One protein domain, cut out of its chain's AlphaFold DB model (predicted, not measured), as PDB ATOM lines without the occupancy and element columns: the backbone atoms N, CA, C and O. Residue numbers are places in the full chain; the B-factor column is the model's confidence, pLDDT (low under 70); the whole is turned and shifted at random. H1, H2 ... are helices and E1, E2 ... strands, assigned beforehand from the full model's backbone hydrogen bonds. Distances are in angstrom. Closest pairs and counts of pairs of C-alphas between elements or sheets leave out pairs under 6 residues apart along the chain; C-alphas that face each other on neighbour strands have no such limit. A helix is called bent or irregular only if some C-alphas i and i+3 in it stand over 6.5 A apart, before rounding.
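AT A GLANCE: This is residues 51 to 204 of the 348 residues of an uncharacterized protein of Planktothricoides sp. SpSt-374 (UniProt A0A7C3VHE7). This is a sandwich of strands: E6, E7, E14, E1, E4, E9 and E12 form one wall, and the same sheet turns at the bent strand E2 and folds back, with E3, E10 and E11 facing that wall, while the small sheet E5, E8, E13 also faces it, E13 next to E2. The short helix H1 sits close to E2, toward one end. The chain winds as a jelly roll, one long hairpin of nested antiparallel pairs wound over both sheets: E3 with E10, E4 with E9, E5 with E8, E6 with E7. The printed part has 154 residues, with fourteen named strands and one named helix in the order E1, E2, H1, then E3 to E14, and its class is mostly strand. It is compact, with a radius of gyration of the C-alphas of 15.3 A and spans of 40 by 36 by 27 A.

HOW THE PARTS SIT: The large sheet, antiparallel throughout and twisted, runs E6 at residues 116 to 123, E7 at 128 to 134, E14 at 194 to 200, E1 at 51 to 57, E4 at 92 to 97, E9 at 151 to 156, E12 at 175 to 181, E2 at 60 to 69, E3 at 81 to 86, E10 at 158 to 162 and E11 at 165 to 167. In the hairpin E6 and E7, N 118 and O 132 are 2.9 A apart, within hydrogen-bond range; between E1 and E4, N 56 and O 93 are 2.8 A apart. E2 bends by 89 degrees at residue 66 and its pairing is staggered: residues 60 to 65 pair with E3, N 62 to O 84 at 2.8 A, and residues 66 to 69 with E12, N 69 to O 178 at 2.8 A. The second sheet runs E5 at residues 105 to 111, E8 at 140 to 145 and E13 at 185 to 190, antiparallel, with N 107 and O 143 2.9 A apart and N 142 and O 188 3.0 A apart. The parts of the two sheets that face each other are 8.7 A centre to centre, their planes 18 degrees apart. The closest C-alphas of E2 and E13 are those of Gln 60 and Leu 190, 6.2 A apart. H1, residues 75 to 78, is on the large sheet at a height of 5.9 A and only just over none of its strands, with 2 of its C-alphas falling on E3; it is too short for any O i to N i+4 pair, and its one O i to N i+3 pair is within range.

IN THESE COORDINATES: E1 begins at C-alpha 51 (-11.068, -41.140, -4.488), and E14 ends at C-alpha 200 (-8.752, -43.738, -7.603). The bend of E2 is at C-alpha 66 (-20.391, -35.092, 12.131). From first to last C-alpha, E2 measures 23.1 A, E6 21.1 A, E7 20.0 A and E14 19.5 A.

THE WHOLE: The two C-alphas farthest apart, those of Asn 165 and Asn 204, are 46.0 A apart. The printed part has no cut and no long link; E4 to E5 and E11 to E12 are short links of 7 residues each. The mean pLDDT of the printed part is 86.8, with values under 70 at residues 71 to 78, 100 to 101, 162 to 172 and 204.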
ATOM      1  N   LEU A  51     -11.639 -40.166  -5.410       92.06
ATOM      2  CA  LEU A  51     -11.068 -41.140  -4.488       92.06
ATOM      3  C   LEU A  51     -12.116 -42.189  -4.103       92.06
ATOM      4  O   LEU A  51     -13.180 -41.860  -3.582       92.06
ATOM      5  N   GLN A  52     -11.785 -43.461  -4.313       93.38
ATOM      6  CA  GLN A  52     -12.522 -44.600  -3.759       93.38
ATOM      7  C   GLN A  52     -12.060 -44.931  -2.340       93.38
ATOM      8  O   GLN A  52     -12.819 -45.472  -1.541       93.38
ATOM      9  N   GLU A  53     -10.807 -44.606  -2.030       95.19
ATOM     10  CA  GLU A  53     -10.217 -44.840  -0.723       95.19
ATOM     11  C   GLU A  53      -9.083 -43.848  -0.470       95.19
ATOM     12  O   GLU A  53      -8.282 -43.561  -1.363       95.19
ATOM     13  N   ILE A  54      -8.984 -43.373   0.767       96.50
ATOM     14  CA  ILE A  54      -7.777 -42.751   1.311       96.50
ATOM     15  C   ILE A  54      -7.411 -43.464   2.607       96.50
ATOM     16  O   ILE A  54      -8.242 -43.612   3.501       96.50
ATOM     17  N   SER A  55      -6.166 -43.916   2.702       97.44
ATOM     18  CA  SER A  55      -5.616 -44.604   3.863       97.44
ATOM     19  C   SER A  55      -4.372 -43.879   4.344       97.44
ATOM     20  O   SER A  55      -3.491 -43.540   3.550       97.44
ATOM     21  N   ILE A  56      -4.295 -43.657   5.649       97.12
ATOM     22  CA  ILE A  56      -3.178 -42.986   6.303       97.12
ATOM     23  C   ILE A  56      -2.684 -43.887   7.423       97.12
ATOM     24  O   ILE A  56      -3.425 -44.199   8.354       97.12
ATOM     25  N   THR A  57      -1.426 -44.297   7.323       96.69
ATOM     26  CA  THR A  57      -0.756 -45.141   8.312       96.69
ATOM     27  C   THR A  57       0.330 -44.351   9.032       96.69
ATOM     28  O   THR A  57       1.135 -43.685   8.378       96.69
ATOM     29  N   GLY A  58       0.383 -44.458  10.358       94.12
ATOM     30  CA  GLY A  58       1.375 -43.797  11.206       94.12
ATOM     31  C   GLY A  58       0.758 -43.159  12.451       94.12
ATOM     32  O   GLY A  58      -0.458 -43.203  12.654       94.12
ATOM     33  N   ARG A  59       1.605 -42.543  13.283       92.69
ATOM     34  CA  ARG A  59       1.163 -41.847  14.498       92.69
ATOM     35  C   ARG A  59       0.632 -40.459  14.187       92.69
ATOM     36  O   ARG A  59       1.337 -39.629  13.615       92.69
ATOM     37  N   GLN A  60      -0.602 -40.201  14.603       93.38
ATOM     38  CA  GLN A  60      -1.274 -38.915  14.427       93.38
ATOM     39  C   GLN A  60      -2.568 -38.863  15.237       93.38
ATOM     40  O   GLN A  60      -3.120 -39.890  15.629       93.38
ATOM     41  N   THR A  61      -3.094 -37.657  15.410       92.94
ATOM     42  CA  THR A  61      -4.429 -37.437  15.968       92.94
ATOM     43  C   THR A  61      -5.383 -37.030  14.854       92.94
ATOM     44  O   THR A  61      -5.057 -36.178  14.025       92.94
ATOM     45  N   VAL A  62      -6.566 -37.635  14.841       93.12
ATOM     46  CA  VAL A  62      -7.642 -37.370  13.885       93.12
ATOM     47  C   VAL A  62      -8.875 -36.940  14.665       93.12
ATOM     48  O   VAL A  62      -9.328 -37.663  15.548       93.12
ATOM     49  N   THR A  63      -9.449 -35.790  14.323       92.94
ATOM     50  CA  THR A  63     -10.743 -35.359  14.862       92.94
ATOM     51  C   THR A  63     -11.772 -35.387  13.746       92.94
ATOM     52  O   THR A  63     -11.625 -34.690  12.743       92.94
ATOM     53  N   LEU A  64     -12.806 -36.204  13.915       92.69
ATOM     54  CA  LEU A  64     -13.932 -36.305  12.993       92.69
ATOM     55  C   LEU A  64     -15.125 -35.589  13.614       92.69
ATOM     56  O   LEU A  64     -15.465 -35.864  14.760       92.69
ATOM     57  N   VAL A  65     -15.763 -34.696  12.862       92.94
ATOM     58  CA  VAL A  65     -16.939 -33.935  13.307       92.94
ATOM     59  C   VAL A  65     -18.094 -34.234  12.360       92.94
ATOM     60  O   VAL A  65     -17.936 -34.131  11.142       92.94
ATOM     61  N   GLY A  66     -19.234 -34.652  12.904       92.88
ATOM     62  CA  GLY A  66     -20.391 -35.092  12.131       92.88
ATOM     63  C   GLY A  66     -21.242 -36.106  12.887       92.88
ATOM     64  O   GLY A  66     -21.264 -36.115  14.117       92.88
ATOM     65  N   THR A  67     -21.961 -36.952  12.156       92.25
ATOM     66  CA  THR A  67     -22.791 -38.008  12.747       92.25
ATOM     67  C   THR A  67     -22.170 -39.380  12.524       92.25
ATOM     68  O   THR A  67     -21.568 -39.644  11.480       92.25
ATOM     69  N   PHE A  68     -22.326 -40.263  13.510       89.88
ATOM     70  CA  PHE A  68     -21.744 -41.600  13.497       89.88
ATOM     71  C   PHE A  68     -22.837 -42.656  13.637       89.88
ATOM     72  O   PHE A  68     -23.720 -42.548  14.485       89.88
ATOM     73  N   ALA A  69     -22.754 -43.707  12.830       87.00
ATOM     74  CA  ALA A  69     -23.560 -44.909  12.971       87.00
ATOM     75  C   ALA A  69     -22.633 -46.126  13.047       87.00
ATOM     76  O   ALA A  69     -21.697 -46.264  12.262       87.00
ATOM     77  N   SER A  70     -22.889 -47.023  13.996       76.00
ATOM     78  CA  SER A  70     -22.143 -48.272  14.157       76.00
ATOM     79  C   SER A  70     -23.121 -49.432  14.302       76.00
ATOM     80  O   SER A  70     -24.176 -49.290  14.922       76.00
ATOM     81  N   SER A  71     -22.768 -50.584  13.734       65.88
ATOM     82  CA  SER A  71     -23.498 -51.842  13.928       65.88
ATOM     83  C   SER A  71     -23.333 -52.396  15.349       65.88
ATOM     84  O   SER A  71     -24.149 -53.199  15.798       65.88
ATOM     85  N   THR A  72     -22.311 -51.941  16.081       57.50
ATOM     86  CA  THR A  72     -22.099 -52.250  17.497       57.50
ATOM     87  C   THR A  72     -22.504 -51.067  18.378       57.50
ATOM     88  O   THR A  72     -22.018 -49.957  18.143       57.50
ATOM     89  N   PRO A  73     -23.341 -51.272  19.419       52.50
ATOM     90  CA  PRO A  73     -23.652 -50.228  20.390       52.50
ATOM     91  C   PRO A  73     -22.354 -49.707  21.010       52.50
ATOM     92  O   PRO A  73     -21.665 -50.419  21.737       52.50
ATOM     93  N   SER A  74     -21.993 -48.475  20.681       58.75
ATOM     94  CA  SER A  74     -20.788 -47.811  21.165       58.75
ATOM     95  C   SER A  74     -21.151 -46.380  21.535       58.75
ATOM     96  O   SER A  74     -22.004 -45.770  20.890       58.75
ATOM     97  N   ALA A  75     -20.501 -45.836  22.569       61.06
ATOM     98  CA  ALA A  75     -20.677 -44.440  22.987       61.06
ATOM     99  C   ALA A  75     -20.429 -43.441  21.833       61.06
ATOM    100  O   ALA A  75     -20.966 -42.339  21.825       61.06
ATOM    101  N   VAL A  76     -19.692 -43.879  20.807       66.25
ATOM    102  CA  VAL A  76     -19.400 -43.155  19.564       66.25
ATOM    103  C   VAL A  76     -20.657 -42.760  18.783       66.25
ATOM    104  O   VAL A  76     -20.679 -41.691  18.183       66.25
ATOM    105  N   ALA A  77     -21.718 -43.576  18.796       65.81
ATOM    106  CA  ALA A  77     -22.926 -43.315  18.004       65.81
ATOM    107  C   ALA A  77     -23.737 -42.096  18.489       65.81
ATOM    108  O   ALA A  77     -24.587 -41.591  17.760       65.81
ATOM    109  N   THR A  78     -23.495 -41.625  19.715       69.25
ATOM    110  CA  THR A  78     -24.184 -40.460  20.294       69.25
ATOM    111  C   THR A  78     -23.372 -39.168  20.238       69.25
ATOM    112  O   THR A  78     -23.919 -38.102  20.518       69.25
ATOM    113  N   SER A  79     -22.089 -39.236  19.882       78.06
ATOM    114  CA  SER A  79     -21.204 -38.070  19.846       78.06
ATOM    115  C   SER A  79     -21.346 -37.304  18.528       78.06
ATOM    116  O   SER A  79     -21.558 -37.896  17.477       78.06
ATOM    117  N   SER A  80     -21.207 -35.978  18.557       85.81
ATOM    118  CA  SER A  80     -21.133 -35.134  17.347       85.81
ATOM    119  C   SER A  80     -19.697 -34.912  16.857       85.81
ATOM    120  O   SER A  80     -19.460 -34.332  15.796       85.81
ATOM    121  N   SER A  81     -18.724 -35.357  17.648       88.75
ATOM    122  CA  SER A  81     -17.300 -35.302  17.353       88.75
ATOM    123  C   SER A  81     -16.611 -36.477  18.031       88.75
ATOM    124  O   SER A  81     -16.958 -36.822  19.160       88.75
ATOM    125  N   ILE A  82     -15.628 -37.073  17.360       87.62
ATOM    126  CA  ILE A  82     -14.717 -38.039  17.971       87.62
ATOM    127  C   ILE A  82     -13.279 -37.626  17.704       87.62
ATOM    128  O   ILE A  82     -12.908 -37.309  16.573       87.62
ATOM    129  N   THR A  83     -12.458 -37.659  18.751       90.12
ATOM    130  CA  THR A  83     -11.008 -37.514  18.623       90.12
ATOM    131  C   THR A  83     -10.359 -38.874  18.804       90.12
ATOM    132  O   THR A  83     -10.589 -39.574  19.789       90.12
ATOM    133  N   VAL A  84      -9.555 -39.252  17.820       89.62
ATOM    134  CA  VAL A  84      -8.896 -40.544  17.731       89.62
ATOM    135  C   VAL A  84      -7.394 -40.331  17.684       89.62
ATOM    136  O   VAL A  84      -6.882 -39.596  16.843       89.62
ATOM    137  N   GLU A  85      -6.681 -41.001  18.576       91.50
ATOM    138  CA  GLU A  85      -5.228 -41.091  18.560       91.50
ATOM    139  C   GLU A  85      -4.817 -42.395  17.863       91.50
ATOM    140  O   GLU A  85      -5.154 -43.491  18.317       91.50
ATOM    141  N   LEU A  86      -4.088 -42.286  16.753       91.88
ATOM    142  CA  LEU A  86      -3.397 -43.406  16.117       91.88
ATOM    143  C   LEU A  86      -2.075 -43.617  16.863       91.88
ATOM    144  O   LEU A  86      -1.140 -42.831  16.727       91.88
ATOM    145  N   ALA A  87      -2.030 -44.646  17.713       86.50
ATOM    146  CA  ALA A  87      -1.041 -44.746  18.788       86.50
ATOM    147  C   ALA A  87       0.327 -45.320  18.372       86.50
ATOM    148  O   ALA A  87       1.278 -45.253  19.153       86.50
ATOM    149  N   ASN A  88       0.448 -45.934  17.193       89.00
ATOM    150  CA  ASN A  88       1.684 -46.574  16.746       89.00
ATOM    151  C   ASN A  88       1.938 -46.393  15.239       89.00
ATOM    152  O   ASN A  88       1.073 -45.967  14.481       89.00
ATOM    153  N   ASP A  89       3.145 -46.738  14.795       89.38
ATOM    154  CA  ASP A  89       3.628 -46.516  13.421       89.38
ATOM    155  C   ASP A  89       2.891 -47.389  12.384       89.38
ATOM    156  O   ASP A  89       3.010 -47.177  11.179       89.38
ATOM    157  N   THR A  90       2.137 -48.387  12.855       90.94
ATOM    158  CA  THR A  90       1.314 -49.297  12.044       90.94
ATOM    159  C   THR A  90      -0.185 -49.025  12.177       90.94
ATOM    160  O   THR A  90      -0.988 -49.711  11.541       90.94
ATOM    161  N   SER A  91      -0.571 -48.041  12.994       93.19
ATOM    162  CA  SER A  91      -1.952 -47.605  13.138       93.19
ATOM    163  C   SER A  91      -2.441 -47.078  11.803       93.19
ATOM    164  O   SER A  91      -1.698 -46.396  11.100       93.19
ATOM    165  N   ASN A  92      -3.679 -47.399  11.450       95.19
ATOM    166  CA  ASN A  92      -4.232 -47.075  10.144       95.19
ATOM    167  C   ASN A  92      -5.590 -46.400  10.296       95.19
ATOM    168  O   ASN A  92      -6.416 -46.834  11.100       95.19
ATOM    169  N   PHE A  93      -5.802 -45.359   9.503       95.81
ATOM    170  CA  PHE A  93      -7.069 -44.668   9.347       95.81
ATOM    171  C   PHE A  93      -7.445 -44.672   7.872       95.81
ATOM    172  O   PHE A  93      -6.701 -44.156   7.039       95.81
ATOM    173  N   THR A  94      -8.600 -45.250   7.562       97.19
ATOM    174  CA  THR A  94      -9.088 -45.395   6.194       97.19
ATOM    175  C   THR A  94     -10.467 -44.766   6.061       97.19
ATOM    176  O   THR A  94     -11.335 -44.975   6.907       97.19
ATOM    177  N   LEU A  95     -10.669 -44.019   4.977       96.00
ATOM    178  CA  LEU A  95     -11.954 -43.466   4.563       96.00
ATOM    179  C   LEU A  95     -12.318 -44.028   3.194       96.00
ATOM    180  O   LEU A  95     -11.527 -43.929   2.252       96.00
ATOM    181  N   LYS A  96     -13.528 -44.573   3.079       95.31
ATOM    182  CA  LYS A  96     -14.118 -45.031   1.816       95.31
ATOM    183  C   LYS A  96     -15.516 -44.456   1.671       95.31
ATOM    184  O   LYS A  96     -16.271 -44.502   2.641       95.31
ATOM    185  N   PRO A  97     -15.921 -43.946   0.508       93.81
ATOM    186  CA  PRO A  97     -17.296 -43.524   0.344       93.81
ATOM    187  C   PRO A  97     -18.272 -44.700   0.298       93.81
ATOM    188  O   PRO A  97     -17.981 -45.742  -0.290       93.81
ATOM    189  N   LEU A  98     -19.459 -44.526   0.884       89.06
ATOM    190  CA  LEU A  98     -20.546 -45.489   0.730       89.06
ATOM    191  C   LEU A  98     -21.278 -45.225  -0.593       89.06
ATOM    192  O   LEU A  98     -22.128 -44.343  -0.691       89.06
ATOM    193  N   GLY A  99     -20.934 -45.999  -1.623       77.38
ATOM    194  CA  GLY A  99     -21.485 -45.873  -2.977       77.38
ATOM    195  C   GLY A  99     -20.558 -45.115  -3.932       77.38
ATOM    196  O   GLY A  99     -19.352 -45.039  -3.725       77.38
ATOM    197  N   THR A 100     -21.104 -44.562  -5.017       66.06
ATOM    198  CA  THR A 100     -20.328 -43.853  -6.054       66.06
ATOM    199  C   THR A 100     -20.085 -42.384  -5.689       66.06
ATOM    200  O   THR A 100     -20.419 -41.489  -6.473       66.06
ATOM    201  N   ALA A 101     -19.581 -42.102  -4.486       61.53
ATOM    202  CA  ALA A 101     -19.378 -40.716  -4.075       61.53
ATOM    203  C   ALA A 101     -18.234 -40.086  -4.873       61.53
ATOM    204  O   ALA A 101     -17.095 -40.542  -4.836       61.53
ATOM    205  N   LYS A 102     -18.546 -38.997  -5.575       72.44
ATOM    206  CA  LYS A 102     -17.566 -38.190  -6.317       72.44
ATOM    207  C   LYS A 102     -16.971 -37.057  -5.478       72.44
ATOM    208  O   LYS A 102     -16.148 -36.296  -5.973       72.44
ATOM    209  N   GLU A 103     -17.428 -36.912  -4.234       87.38
ATOM    210  CA  GLU A 103     -17.097 -35.767  -3.383       87.38
ATOM    211  C   GLU A 103     -15.824 -35.961  -2.560       87.38
ATOM    212  O   GLU A 103     -15.252 -34.953  -2.159       87.38
ATOM    213  N   LEU A 104     -15.372 -37.204  -2.325       92.75
ATOM    214  CA  LEU A 104     -14.142 -37.478  -1.578       92.75
ATOM    215  C   LEU A 104     -12.917 -37.129  -2.432       92.75
ATOM    216  O   LEU A 104     -12.724 -37.671  -3.525       92.75
ATOM    217  N   GLN A 105     -12.092 -36.216  -1.927       93.88
ATOM    218  CA  GLN A 105     -10.938 -35.673  -2.645       93.88
ATOM    219  C   GLN A 105      -9.799 -35.401  -1.674       93.88
ATOM    220  O   GLN A 105      -9.994 -34.896  -0.566       93.88
ATOM    221  N   LEU A 106      -8.583 -35.675  -2.124       95.06
ATOM    222  CA  LEU A 106      -7.387 -35.186  -1.466       95.06
ATOM    223  C   LEU A 106      -7.138 -33.771  -1.989       95.06
ATOM    224  O   LEU A 106      -6.692 -33.581  -3.119       95.06
ATOM    225  N   ASN A 107      -7.447 -32.775  -1.161       94.69
ATOM    226  CA  ASN A 107      -7.320 -31.377  -1.556       94.69
ATOM    227  C   ASN A 107      -5.861 -30.963  -1.645       94.69
ATOM    228  O   ASN A 107      -5.475 -30.330  -2.622       94.69
ATOM    229  N   GLU A 108      -5.062 -31.283  -0.624       96.00
ATOM    230  CA  GLU A 108      -3.667 -30.861  -0.597       96.00
ATOM    231  C   GLU A 108      -2.797 -31.727   0.317       96.00
ATOM    232  O   GLU A 108      -3.192 -32.069   1.432       96.00
ATOM    233  N   VAL A 109      -1.573 -32.008  -0.136       97.00
ATOM    234  CA  VAL A 109      -0.456 -32.451   0.708       97.00
ATOM    235  C   VAL A 109       0.616 -31.375   0.669       97.00
ATOM    236  O   VAL A 109       1.222 -31.150  -0.379       97.00
ATOM    237  N   LEU A 110       0.872 -30.726   1.802       95.44
ATOM    238  CA  LEU A 110       1.885 -29.680   1.924       95.44
ATOM    239  C   LEU A 110       3.192 -30.243   2.475       95.44
ATOM    240  O   LEU A 110       3.227 -30.770   3.590       95.44
ATOM    241  N   LEU A 111       4.275 -30.042   1.727       95.06
ATOM    242  CA  LEU A 111       5.632 -30.275   2.202       95.06
ATOM    243  C   LEU A 111       6.106 -29.070   3.010       95.06
ATOM    244  O   LEU A 111       5.939 -27.919   2.598       95.06
ATOM    245  N   ARG A 112       6.729 -29.338   4.157       95.00
ATOM    246  CA  ARG A 112       7.472 -28.340   4.938       95.00
ATOM    247  C   ARG A 112       8.974 -28.511   4.748       95.00
ATOM    248  O   ARG A 112       9.433 -29.594   4.385       95.00
ATOM    249  N   GLU A 113       9.730 -27.455   5.030       94.25
ATOM    250  CA  GLU A 113      11.196 -27.449   4.995       94.25
ATOM    251  C   GLU A 113      11.797 -28.709   5.643       94.25
ATOM    252  O   GLU A 113      11.427 -29.095   6.756       94.25
ATOM    253  N   GLY A 114      12.712 -29.364   4.923       93.69
ATOM    254  CA  GLY A 114      13.408 -30.568   5.376       93.69
ATOM    255  C   GLY A 114      12.607 -31.866   5.260       93.69
ATOM    256  O   GLY A 114      13.148 -32.925   5.559       93.69
ATOM    257  N   THR A 115      11.347 -31.830   4.813       95.75
ATOM    258  CA  THR A 115      10.544 -33.052   4.642       95.75
ATOM    259  C   THR A 115      11.199 -34.002   3.652       95.75
ATOM    260  O   THR A 115      11.453 -33.638   2.504       95.75
ATOM    261  N   ALA A 116      11.424 -35.235   4.086       95.62
ATOM    262  CA  ALA A 116      11.832 -36.327   3.228       95.62
ATOM    263  C   ALA A 116      10.595 -37.032   2.660       95.62
ATOM    264  O   ALA A 116       9.730 -37.499   3.399       95.62
ATOM    265  N   VAL A 117      10.521 -37.112   1.338       94.44
ATOM    266  CA  VAL A 117       9.649 -38.028   0.607       94.44
ATOM    267  C   VAL A 117      10.454 -39.300   0.376       94.44
ATOM    268  O   VAL A 117      11.395 -39.304  -0.414       94.44
ATOM    269  N   LEU A 118      10.132 -40.356   1.118       92.38
ATOM    270  CA  LEU A 118      10.889 -41.612   1.082       92.38
ATOM    271  C   LEU A 118      10.469 -42.508  -0.083       92.38
ATOM    272  O   LEU A 118      11.298 -43.206  -0.653       92.38
ATOM    273  N   ASP A 119       9.186 -42.468  -0.424       92.50
ATOM    274  CA  ASP A 119       8.614 -43.144  -1.581       92.50
ATOM    275  C   ASP A 119       7.454 -42.301  -2.097       92.50
ATOM    276  O   ASP A 119       6.605 -41.864  -1.319       92.50
ATOM    277  N   LEU A 120       7.427 -42.080  -3.400       94.88
ATOM    278  CA  LEU A 120       6.287 -41.590  -4.148       94.88
ATOM    279  C   LEU A 120       6.174 -42.493  -5.373       94.88
ATOM    280  O   LEU A 120       7.099 -42.544  -6.184       94.88
ATOM    281  N   SER A 121       5.067 -43.219  -5.484       93.75
ATOM    282  CA  SER A 121       4.879 -44.247  -6.506       93.75
ATOM    283  C   SER A 121       3.422 -44.342  -6.953       93.75
ATOM    284  O   SER A 121       2.498 -44.020  -6.203       93.75
ATOM    285  N   TYR A 122       3.215 -44.789  -8.190       92.62
ATOM    286  CA  TYR A 122       1.891 -44.973  -8.779       92.62
ATOM    287  C   TYR A 122       1.777 -46.355  -9.438       92.62
ATOM    288  O   TYR A 122       2.746 -46.837 -10.019       92.62
ATOM    289  N   ARG A 123       0.623 -47.028  -9.319       90.25
ATOM    290  CA  ARG A 123       0.395 -48.389  -9.845       90.25
ATOM    291  C   ARG A 123      -0.985 -48.522 -10.492       90.25
ATOM    292  O   ARG A 123      -1.982 -48.212  -9.845       90.25
ATOM    293  N   THR A 124      -1.054 -49.046 -11.718       81.00
ATOM    294  CA  THR A 124      -2.284 -49.045 -12.539       81.00
ATOM    295  C   THR A 124      -3.238 -50.231 -12.414       81.00
ATOM    296  O   THR A 124      -4.409 -50.002 -12.692       81.00
ATOM    297  N   PRO A 125      -2.897 -51.458 -11.954       80.75
ATOM    298  CA  PRO A 125      -3.977 -52.420 -11.715       80.75
ATOM    299  C   PRO A 125      -4.910 -51.944 -10.594       80.75
ATOM    300  O   PRO A 125      -6.094 -52.253 -10.587       80.75
ATOM    301  N   GLU A 126      -4.362 -51.183  -9.647       85.19
ATOM    302  CA  GLU A 126      -5.052 -50.720  -8.443       85.19
ATOM    303  C   GLU A 126      -5.434 -49.238  -8.513       85.19
ATOM    304  O   GLU A 126      -6.029 -48.735  -7.567       85.19
ATOM    305  N   ASN A 127      -5.039 -48.517  -9.570       90.88
ATOM    306  CA  ASN A 127      -5.089 -47.055  -9.632       90.88
ATOM    307  C   ASN A 127      -4.656 -46.395  -8.315       90.88
ATOM    308  O   ASN A 127      -5.358 -45.562  -7.741       90.88
ATOM    309  N   ARG A 128      -3.496 -46.819  -7.811       93.62
ATOM    310  CA  ARG A 128      -3.034 -46.494  -6.465       93.62
ATOM    311  C   ARG A 128      -1.854 -45.542  -6.504       93.62
ATOM    312  O   ARG A 128      -0.792 -45.897  -7.012       93.62
ATOM    313  N   LEU A 129      -2.015 -44.373  -5.892       94.38
ATOM    314  CA  LEU A 129      -0.928 -43.441  -5.598       94.38
ATOM    315  C   LEU A 129      -0.503 -43.634  -4.139       94.38
ATOM    316  O   LEU A 129      -1.330 -43.573  -3.228       94.38
ATOM    317  N   SER A 130       0.785 -43.890  -3.921       95.38
ATOM    318  CA  SER A 130       1.371 -44.097  -2.596       95.38
ATOM    319  C   SER A 130       2.454 -43.062  -2.329       95.38
ATOM    320  O   SER A 130       3.237 -42.724  -3.214       95.38
ATOM    321  N   LEU A 131       2.481 -42.551  -1.103       95.56
ATOM    322  CA  LEU A 131       3.394 -41.511  -0.656       95.56
ATOM    323  C   LEU A 131       3.833 -41.797   0.782       95.56
ATOM    324  O   LEU A 131       2.997 -41.977   1.661       95.56
ATOM    325  N   THR A 132       5.135 -41.786   1.047       95.50
ATOM    326  CA  THR A 132       5.692 -41.861   2.404       95.50
ATOM    327  C   THR A 132       6.409 -40.563   2.737       95.50
ATOM    328  O   THR A 132       7.394 -40.206   2.088       95.50
ATOM    329  N   LEU A 133       5.929 -39.871   3.767       95.31
ATOM    330  CA  LEU A 133       6.481 -38.610   4.248       95.31
ATOM    331  C   LEU A 133       7.186 -38.813   5.580       95.31
ATOM    332  O   LEU A 133       6.653 -39.468   6.467       95.31
ATOM    333  N   GLN A 134       8.342 -38.181   5.738       94.69
ATOM    334  CA  GLN A 134       9.062 -38.073   6.996       94.69
ATOM    335  C   GLN A 134       9.400 -36.593   7.246       94.69
ATOM    336  O   GLN A 134      10.283 -36.041   6.581       94.69
ATOM    337  N   PRO A 135       8.692 -35.915   8.164       93.50
ATOM    338  CA  PRO A 135       9.040 -34.556   8.561       93.50
ATOM    339  C   PRO A 135      10.385 -34.548   9.302       93.50
ATOM    340  O   PRO A 135      10.718 -35.493  10.015       93.50
ATOM    341  N   GLN A 136      11.154 -33.467   9.147       88.69
ATOM    342  CA  GLN A 136      12.429 -33.286   9.855       88.69
ATOM    343  C   GLN A 136      12.344 -32.197  10.928       88.69
ATOM    344  O   GLN A 136      12.781 -32.404  12.056       88.69
ATOM    345  N   PHE A 137      11.784 -31.036  10.578       83.44
ATOM    346  CA  PHE A 137      11.751 -29.866  11.465       83.44
ATOM    347  C   PHE A 137      10.337 -29.409  11.819       83.44
ATOM    348  O   PHE A 137      10.121 -28.816  12.873       83.44
ATOM    349  N   ARG A 138       9.375 -29.628  10.917       86.88
ATOM    350  CA  ARG A 138       7.993 -29.164  11.053       86.88
ATOM    351  C   ARG A 138       7.029 -30.240  10.577       86.88
ATOM    352  O   ARG A 138       7.302 -30.923   9.595       86.88
ATOM    353  N   THR A 139       5.886 -30.315  11.243       91.00
ATOM    354  CA  THR A 139       4.774 -31.201  10.898       91.00
ATOM    355  C   THR A 139       4.255 -30.922   9.490       91.00
ATOM    356  O   THR A 139       3.945 -29.773   9.150       91.00
ATOM    357  N   ASN A 140       4.117 -31.975   8.686       92.81
ATOM    358  CA  ASN A 140       3.440 -31.875   7.397       92.81
ATOM    359  C   ASN A 140       1.931 -31.729   7.590       92.81
ATOM    360  O   ASN A 140       1.387 -32.076   8.640       92.81
ATOM    361  N   ALA A 141       1.260 -31.187   6.577       92.81
ATOM    362  CA  ALA A 141      -0.180 -30.975   6.610       92.81
ATOM    363  C   ALA A 141      -0.848 -31.652   5.417       92.81
ATOM    364  O   ALA A 141      -0.333 -31.619   4.296       92.81
ATOM    365  N   LEU A 142      -2.000 -32.246   5.690       96.12
ATOM    366  CA  LEU A 142      -2.830 -32.957   4.738       96.12
ATOM    367  C   LEU A 142      -4.262 -32.441   4.878       96.12
ATOM    368  O   LEU A 142      -4.810 -32.436   5.977       96.12
ATOM    369  N   THR A 143      -4.863 -32.026   3.770       97.06
ATOM    370  CA  THR A 143      -6.246 -31.549   3.727       97.06
ATOM    371  C   THR A 143      -7.065 -32.459   2.825       97.06
ATOM    372  O   THR A 143      -6.700 -32.691   1.671       97.06
ATOM    373  N   ILE A 144      -8.188 -32.951   3.337       96.75
ATOM    374  CA  ILE A 144      -9.096 -33.866   2.646       96.75
ATOM    375  C   ILE A 144     -10.476 -33.215   2.600       96.75
ATOM    376  O   ILE A 144     -11.009 -32.803   3.631       96.75
ATOM    377  N   ASN A 145     -11.062 -33.130   1.410       95.81
ATOM    378  CA  ASN A 145     -12.480 -32.840   1.262       95.81
ATOM    379  C   ASN A 145     -13.246 -34.155   1.384       95.81
ATOM    380  O   ASN A 145     -13.103 -35.048   0.552       95.81
ATOM    381  N   LEU A 146     -14.017 -34.268   2.455       94.75
ATOM    382  CA  LEU A 146     -14.845 -35.420   2.778       94.75
ATOM    383  C   LEU A 146     -16.205 -35.379   2.069       94.75
ATOM    384  O   LEU A 146     -16.886 -36.399   2.005       94.75
ATOM    385  N   GLY A 147     -16.611 -34.215   1.556       91.75
ATOM    386  CA  GLY A 147     -17.949 -34.002   1.020       91.75
ATOM    387  C   GLY A 147     -19.020 -33.958   2.106       91.75
ATOM    388  O   GLY A 147     -18.767 -33.582   3.248       91.75
ATOM    389  N   SER A 148     -20.236 -34.325   1.723       90.50
ATOM    390  CA  SER A 148     -21.424 -34.378   2.585       90.50
ATOM    391  C   SER A 148     -22.020 -35.783   2.709       90.50
ATOM    392  O   SER A 148     -22.960 -36.000   3.472       90.50
ATOM    393  N   GLN A 149     -21.484 -36.744   1.953       91.12
ATOM    394  CA  GLN A 149     -22.010 -38.102   1.877       91.12
ATOM    395  C   GLN A 149     -21.444 -38.995   2.992       91.12
ATOM    396  O   GLN A 149     -20.326 -38.765   3.454       91.12
ATOM    397  N   PRO A 150     -22.182 -40.040   3.410       93.69
ATOM    398  CA  PRO A 150     -21.678 -41.019   4.363       93.69
ATOM    399  C   PRO A 150     -20.416 -41.741   3.865       93.69
ATOM    400  O   PRO A 150     -20.353 -42.235   2.735       93.69
ATOM    401  N   LEU A 151     -19.428 -41.851   4.745       95.00
ATOM    402  CA  LEU A 151     -18.162 -42.545   4.542       95.00
ATOM    403  C   LEU A 151     -18.074 -43.741   5.494       95.00
ATOM    404  O   LEU A 151     -18.415 -43.634   6.670       95.00
ATOM    405  N   GLN A 152     -17.571 -44.873   5.014       94.94
ATOM    406  CA  GLN A 152     -17.060 -45.932   5.872       94.94
ATOM    407  C   GLN A 152     -15.687 -45.508   6.398       94.94
ATOM    408  O   GLN A 152     -14.763 -45.238   5.627       94.94
ATOM    409  N   VAL A 153     -15.564 -45.457   7.718       94.25
ATOM    410  CA  VAL A 153     -14.309 -45.238   8.434       94.25
ATOM    411  C   VAL A 153     -13.846 -46.580   8.982       94.25
ATOM    412  O   VAL A 153     -14.616 -47.249   9.671       94.25
ATOM    413  N   SER A 154     -12.593 -46.938   8.719       93.81
ATOM    414  CA  SER A 154     -11.900 -48.023   9.418       93.81
ATOM    415  C   SER A 154     -10.720 -47.462  10.213       93.81
ATOM    416  O   SER A 154      -9.968 -46.607   9.732       93.81
ATOM    417  N   LEU A 155     -10.582 -47.930  11.453       91.69
ATOM    418  CA  LEU A 155      -9.525 -47.554  12.383       91.69
ATOM    419  C   LEU A 155      -8.850 -48.801  12.952       91.69
ATOM    420  O   LEU A 155      -9.510 -49.679  13.507       91.69
ATOM    421  N   LYS A 156      -7.517 -48.834  12.907       91.38
ATOM    422  CA  LYS A 156      -6.683 -49.883  13.511       91.38
ATOM    423  C   LYS A 156      -5.593 -49.271  14.385       91.38
ATOM    424  O   LYS A 156      -4.994 -48.265  14.008       91.38
ATOM    425  N   GLY A 157      -5.306 -49.890  15.536       89.69
ATOM    426  CA  GLY A 157      -4.282 -49.402  16.466       89.69
ATOM    427  C   GLY A 157      -4.623 -48.027  17.050       89.69
ATOM    428  O   GLY A 157      -3.748 -47.169  17.163       89.69
ATOM    429  N   TYR A 158      -5.901 -47.795  17.344       87.69
ATOM    430  CA  TYR A 158      -6.433 -46.486  17.714       87.69
ATOM    431  C   TYR A 158      -6.828 -46.419  19.195       87.69
ATOM    432  O   TYR A 158      -7.092 -47.436  19.839       87.69
ATOM    433  N   ARG A 159      -6.917 -45.200  19.731       86.19
ATOM    434  CA  ARG A 159      -7.513 -44.892  21.039       86.19
ATOM    435  C   ARG A 159      -8.509 -43.754  20.870       86.19
ATOM    436  O   ARG A 159      -8.210 -42.785  20.179       86.19
ATOM    437  N   ILE A 160      -9.682 -43.864  21.488       83.12
ATOM    438  CA  ILE A 160     -10.668 -42.776  21.485       83.12
ATOM    439  C   ILE A 160     -10.400 -41.904  22.707       83.12
ATOM    440  O   ILE A 160     -10.343 -42.399  23.835       83.12
ATOM    441  N   VAL A 161     -10.209 -40.612  22.460       80.38
ATOM    442  CA  VAL A 161     -10.065 -39.593  23.494       80.38
ATOM    443  C   VAL A 161     -11.436 -38.948  23.656       80.38
ATOM    444  O   VAL A 161     -11.841 -38.144  22.819       80.38
ATOM    445  N   ASP A 162     -12.160 -39.351  24.694       67.00
ATOM    446  CA  ASP A 162     -13.442 -38.755  25.080       67.00
ATOM    447  C   ASP A 162     -13.233 -37.875  26.319       67.00
ATOM    448  O   ASP A 162     -12.339 -38.188  27.108       67.00
ATOM    449  N   ASP A 163     -14.007 -36.794  26.469       52.91
ATOM    450  CA  ASP A 163     -13.911 -35.714  27.479       52.91
ATOM    451  C   ASP A 163     -13.256 -36.111  28.830       52.91
ATOM    452  O   ASP A 163     -13.911 -36.330  29.850       52.91
ATOM    453  N   GLY A 164     -11.921 -36.202  28.857       46.03
ATOM    454  CA  GLY A 164     -11.117 -36.530  30.041       46.03
ATOM    455  C   GLY A 164     -10.989 -38.017  30.425       46.03
ATOM    456  O   GLY A 164     -10.187 -38.318  31.306       46.03
ATOM    457  N   ASN A 165     -11.687 -38.952  29.771       46.00
ATOM    458  CA  ASN A 165     -11.566 -40.394  30.021       46.00
ATOM    459  C   ASN A 165     -11.131 -41.132  28.748       46.00
ATOM    460  O   ASN A 165     -11.941 -41.490  27.897       46.00
ATOM    461  N   ALA A 166      -9.830 -41.415  28.642       51.94
ATOM    462  CA  ALA A 166      -9.297 -42.263  27.584       51.94
ATOM    463  C   ALA A 166      -9.820 -43.698  27.755       51.94
ATOM    464  O   ALA A 166      -9.270 -44.482  28.534       51.94
ATOM    465  N   GLN A 167     -10.875 -44.066  27.026       56.28
ATOM    466  CA  GLN A 167     -11.278 -45.462  26.934       56.28
ATOM    467  C   GLN A 167     -10.260 -46.192  26.061       56.28
ATOM    468  O   GLN A 167     -10.137 -45.972  24.856       56.28
ATOM    469  N   GLN A 168      -9.462 -47.034  26.708       51.69
ATOM    470  CA  GLN A 168      -8.429 -47.812  26.051       51.69
ATOM    471  C   GLN A 168      -9.095 -48.984  25.326       51.69
ATOM    472  O   GLN A 168      -9.312 -50.047  25.905       51.69
ATOM    473  N   THR A 169      -9.464 -48.788  24.061       56.31
ATOM    474  CA  THR A 169      -9.859 -49.911  23.211       56.31
ATOM    475  C   THR A 169      -8.639 -50.803  22.984       56.31
ATOM    476  O   THR A 169      -7.520 -50.309  22.829       56.31
ATOM    477  N   ALA A 170      -8.830 -52.123  23.005       52.88
ATOM    478  CA  ALA A 170      -7.755 -53.071  22.740       52.88
ATOM    479  C   ALA A 170      -7.103 -52.762  21.380       52.88
ATOM    480  O   ALA A 170      -7.797 -52.707  20.366       52.88
ATOM    481  N   VAL A 171      -5.778 -52.582  21.384       55.47
ATOM    482  CA  VAL A 171      -4.939 -52.144  20.247       55.47
ATOM    483  C   VAL A 171      -5.128 -53.009  18.983       55.47
ATOM    484  O   VAL A 171      -4.872 -52.539  17.876       55.47
ATOM    485  N   ASP A 172      -5.652 -54.230  19.138       60.00
ATOM    486  CA  ASP A 172      -5.766 -55.241  18.083       60.00
ATOM    487  C   ASP A 172      -7.148 -55.350  17.415       60.00
ATOM    488  O   ASP A 172      -7.297 -56.122  16.468       60.00
ATOM    489  N   LYS A 173      -8.173 -54.617  17.874       74.75
ATOM    490  CA  LYS A 173      -9.494 -54.635  17.221       74.75
ATOM    491  C   LYS A 173      -9.638 -53.484  16.235       74.75
ATOM    492  O   LYS A 173      -9.414 -52.328  16.580       74.75
ATOM    493  N   GLU A 174     -10.041 -53.822  15.015       85.44
ATOM    494  CA  GLU A 174     -10.449 -52.853  14.005       85.44
ATOM    495  C   GLU A 174     -11.838 -52.304  14.350       85.44
ATOM    496  O   GLU A 174     -12.735 -53.061  14.735       85.44
ATOM    497  N   LEU A 175     -11.998 -50.987  14.252       85.19
ATOM    498  CA  LEU A 175     -13.285 -50.315  14.394       85.19
ATOM    499  C   LEU A 175     -13.752 -49.843  13.037       85.19
ATOM    500  O   LEU A 175     -13.114 -48.995  12.418       85.19
ATOM    501  N   GLU A 176     -14.906 -50.355  12.638       90.12
ATOM    502  CA  GLU A 176     -15.632 -49.885  11.473       90.12
ATOM    503  C   GLU A 176     -16.863 -49.093  11.908       90.12
ATOM    504  O   GLU A 176     -17.635 -49.512  12.780       90.12
ATOM    505  N   LEU A 177     -17.053 -47.932  11.291       90.38
ATOM    506  CA  LEU A 177     -18.222 -47.092  11.506       90.38
ATOM    507  C   LEU A 177     -18.601 -46.346  10.230       90.38
ATOM    508  O   LEU A 177     -17.791 -46.168   9.322       90.38
ATOM    509  N   ILE A 178     -19.850 -45.898  10.176       92.88
ATOM    510  CA  ILE A 178     -20.354 -45.003   9.142       92.88
ATOM    511  C   ILE A 178     -20.310 -43.587   9.704       92.88
ATOM    512  O   ILE A 178     -20.877 -43.316  10.760       92.88
ATOM    513  N   PHE A 179     -19.647 -42.688   8.994       92.88
ATOM    514  CA  PHE A 179     -19.446 -41.300   9.370       92.88
ATOM    515  C   PHE A 179     -20.030 -40.384   8.302       92.88
ATOM    516  O   PHE A 179     -19.651 -40.474   7.138       92.88
ATOM    517  N   THR A 180     -20.931 -39.483   8.685       93.88
ATOM    518  CA  THR A 180     -21.417 -38.424   7.791       93.88
ATOM    519  C   THR A 180     -20.814 -37.094   8.245       93.88
ATOM    520  O   THR A 180     -21.152 -36.629   9.337       93.88
ATOM    521  N   PRO A 181     -19.901 -36.490   7.466       93.38
ATOM    522  CA  PRO A 181     -19.114 -35.339   7.901       93.38
ATOM    523  C   PRO A 181     -19.927 -34.046   8.010       93.38
ATOM    524  O   PRO A 181     -20.816 -33.766   7.206       93.38
ATOM    525  N   THR A 182     -19.606 -33.213   9.003       91.38
ATOM    526  CA  THR A 182     -20.170 -31.866   9.180       91.38
ATOM    527  C   THR A 182     -19.204 -31.003  10.021       91.38
ATOM    528  O   THR A 182     -19.241 -31.097  11.246       91.38
ATOM    529  N   PRO A 183     -18.349 -30.140   9.425       87.50
ATOM    530  CA  PRO A 183     -18.240 -29.801   8.002       87.50
ATOM    531  C   PRO A 183     -17.457 -30.839   7.176       87.50
ATOM    532  O   PRO A 183     -16.712 -31.654   7.709       87.50
ATOM    533  N   GLY A 184     -17.588 -30.766   5.849       90.50
ATOM    534  CA  GLY A 184     -16.968 -31.682   4.881       90.50
ATOM    535  C   GLY A 184     -15.460 -31.525   4.655       90.50
ATOM    536  O   GLY A 184     -14.966 -31.943   3.615       90.50
ATOM    537  N   LEU A 185     -14.716 -30.895   5.567       94.94
ATOM    538  CA  LEU A 185     -13.276 -30.668   5.421       94.94
ATOM    539  C   LEU A 185     -12.530 -31.247   6.622       94.94
ATOM    540  O   LEU A 185     -12.840 -30.912   7.763       94.94
ATOM    541  N   LEU A 186     -11.520 -32.067   6.352       95.50
ATOM    542  CA  LEU A 186     -10.649 -32.657   7.359       95.50
ATOM    543  C   LEU A 186      -9.212 -32.187   7.151       95.50
ATOM    544  O   LEU A 186      -8.625 -32.403   6.091       95.50
ATOM    545  N   SER A 187      -8.644 -31.582   8.190       95.62
ATOM    546  CA  SER A 187      -7.247 -31.154   8.227       95.62
ATOM    547  C   SER A 187      -6.469 -32.042   9.186       95.62
ATOM    548  O   SER A 187      -6.809 -32.142  10.363       95.62
ATOM    549  N   LEU A 188      -5.410 -32.666   8.685       94.56
ATOM    550  CA  LEU A 188      -4.567 -33.593   9.423       94.56
ATOM    551  C   LEU A 188      -3.147 -33.053   9.534       94.56
ATOM    552  O   LEU A 188      -2.567 -32.539   8.575       94.56
ATOM    553  N   SER A 189      -2.589 -33.204  10.729       94.25
ATOM    554  CA  SER A 189      -1.180 -32.962  11.013       94.25
ATOM    555  C   SER A 189      -0.437 -34.291  10.985       94.25
ATOM    556  O   SER A 189      -0.858 -35.238  11.644       94.25
ATOM    557  N   LEU A 190       0.668 -34.348  10.247       93.94
ATOM    558  CA  LEU A 190       1.536 -35.519  10.106       93.94
ATOM    559  C   LEU A 190       2.882 -35.227  10.806       93.94
ATOM    560  O   LEU A 190       3.808 -34.724  10.155       93.94
ATOM    561  N   PRO A 191       2.965 -35.389  12.144       91.50
ATOM    562  CA  PRO A 191       4.124 -34.973  12.940       91.50
ATOM    563  C   PRO A 191       5.308 -35.940  12.840       91.50
ATOM    564  O   PRO A 191       6.442 -35.541  13.088       91.50
ATOM    565  N   GLU A 192       5.045 -37.189  12.465       93.19
ATOM    566  CA  GLU A 192       6.028 -38.262  12.320       93.19
ATOM    567  C   GLU A 192       5.952 -38.871  10.912       93.19
ATOM    568  O   GLU A 192       5.342 -38.304  10.000       93.19
ATOM    569  N   VAL A 193       6.605 -40.021  10.716       94.00
ATOM    570  CA  VAL A 193       6.525 -40.764   9.458       94.00
ATOM    571  C   VAL A 193       5.077 -41.175   9.197       94.00
ATOM    572  O   VAL A 193       4.463 -41.851  10.020       94.00
ATOM    573  N   ALA A 194       4.555 -40.800   8.033       94.81
ATOM    574  CA  ALA A 194       3.203 -41.135   7.607       94.81
ATOM    575  C   ALA A 194       3.215 -41.727   6.196       94.81
ATOM    576  O   ALA A 194       3.849 -41.185   5.285       94.81
ATOM    577  N   LYS A 195       2.491 -42.834   6.013       96.56
ATOM    578  CA  LYS A 195       2.232 -43.434   4.701       96.56
ATOM    579  C   LYS A 195       0.819 -43.077   4.277       96.56
ATOM    580  O   LYS A 195      -0.140 -43.440   4.948       96.56
ATOM    581  N   LEU A 196       0.704 -42.381   3.160       97.12
ATOM    582  CA  LEU A 196      -0.545 -42.074   2.490       97.12
ATOM    583  C   LEU A 196      -0.701 -43.021   1.299       97.12
ATOM    584  O   LEU A 196       0.204 -43.148   0.477       97.12
ATOM    585  N   ALA A 197      -1.856 -43.660   1.191       96.88
ATOM    586  CA  ALA A 197      -2.262 -44.394   0.004       96.88
ATOM    587  C   ALA A 197      -3.648 -43.918  -0.420       96.88
ATOM    588  O   ALA A 197      -4.555 -43.845   0.408       96.88
ATOM    589  N   VAL A 198      -3.811 -43.606  -1.701       95.38
ATOM    590  CA  VAL A 198      -5.115 -43.280  -2.282       95.38
ATOM    591  C   VAL A 198      -5.411 -44.215  -3.443       95.38
ATOM    592  O   VAL A 198      -4.518 -44.519  -4.236       95.38
ATOM    593  N   ILE A 199      -6.657 -44.675  -3.518       94.38
ATOM    594  CA  ILE A 199      -7.182 -45.502  -4.608       94.38
ATOM    595  C   ILE A 199      -8.171 -44.649  -5.388       94.38
ATOM    596  O   ILE A 199      -9.081 -44.052  -4.807       94.38
ATOM    597  N   LEU A 200      -7.978 -44.581  -6.699       90.81
ATOM    598  CA  LEU A 200      -8.752 -43.738  -7.603       90.81
ATOM    599  C   LEU A 200      -9.743 -44.579  -8.410       90.81
ATOM    600  O   LEU A 200      -9.415 -45.676  -8.858       90.81
ATOM    601  N   ALA A 201     -10.943 -44.044  -8.641       87.56
ATOM    602  CA  ALA A 201     -11.926 -44.706  -9.499       87.56
ATOM    603  C   ALA A 201     -11.513 -44.702 -10.974       87.56
ATOM    604  O   ALA A 201     -11.703 -45.694 -11.672       87.56
ATOM    605  N   ASP A 202     -10.965 -43.580 -11.425       77.19
ATOM    606  CA  ASP A 202     -10.479 -43.365 -12.779       77.19
ATOM    607  C   ASP A 202      -9.442 -42.237 -12.749       77.19
ATOM    608  O   ASP A 202      -9.505 -41.359 -11.878       77.19
ATOM    609  N   ILE A 203      -8.504 -42.253 -13.690       71.94
ATOM    610  CA  ILE A 203      -7.573 -41.148 -13.877       71.94
ATOM    611  C   ILE A 203      -8.094 -40.287 -15.011       71.94
ATOM    612  O   ILE A 203      -8.294 -40.726 -16.139       71.94
ATOM    613  N   ASN A 204      -8.292 -39.010 -14.717       66.56
ATOM    614  CA  ASN A 204      -8.495 -38.040 -15.771       66.56
ATOM    615  C   ASN A 204      -7.118 -37.564 -16.250       66.56
ATOM    616  O   ASN A 204      -6.396 -36.911 -15.497       66.56
TER     617      ASN A 204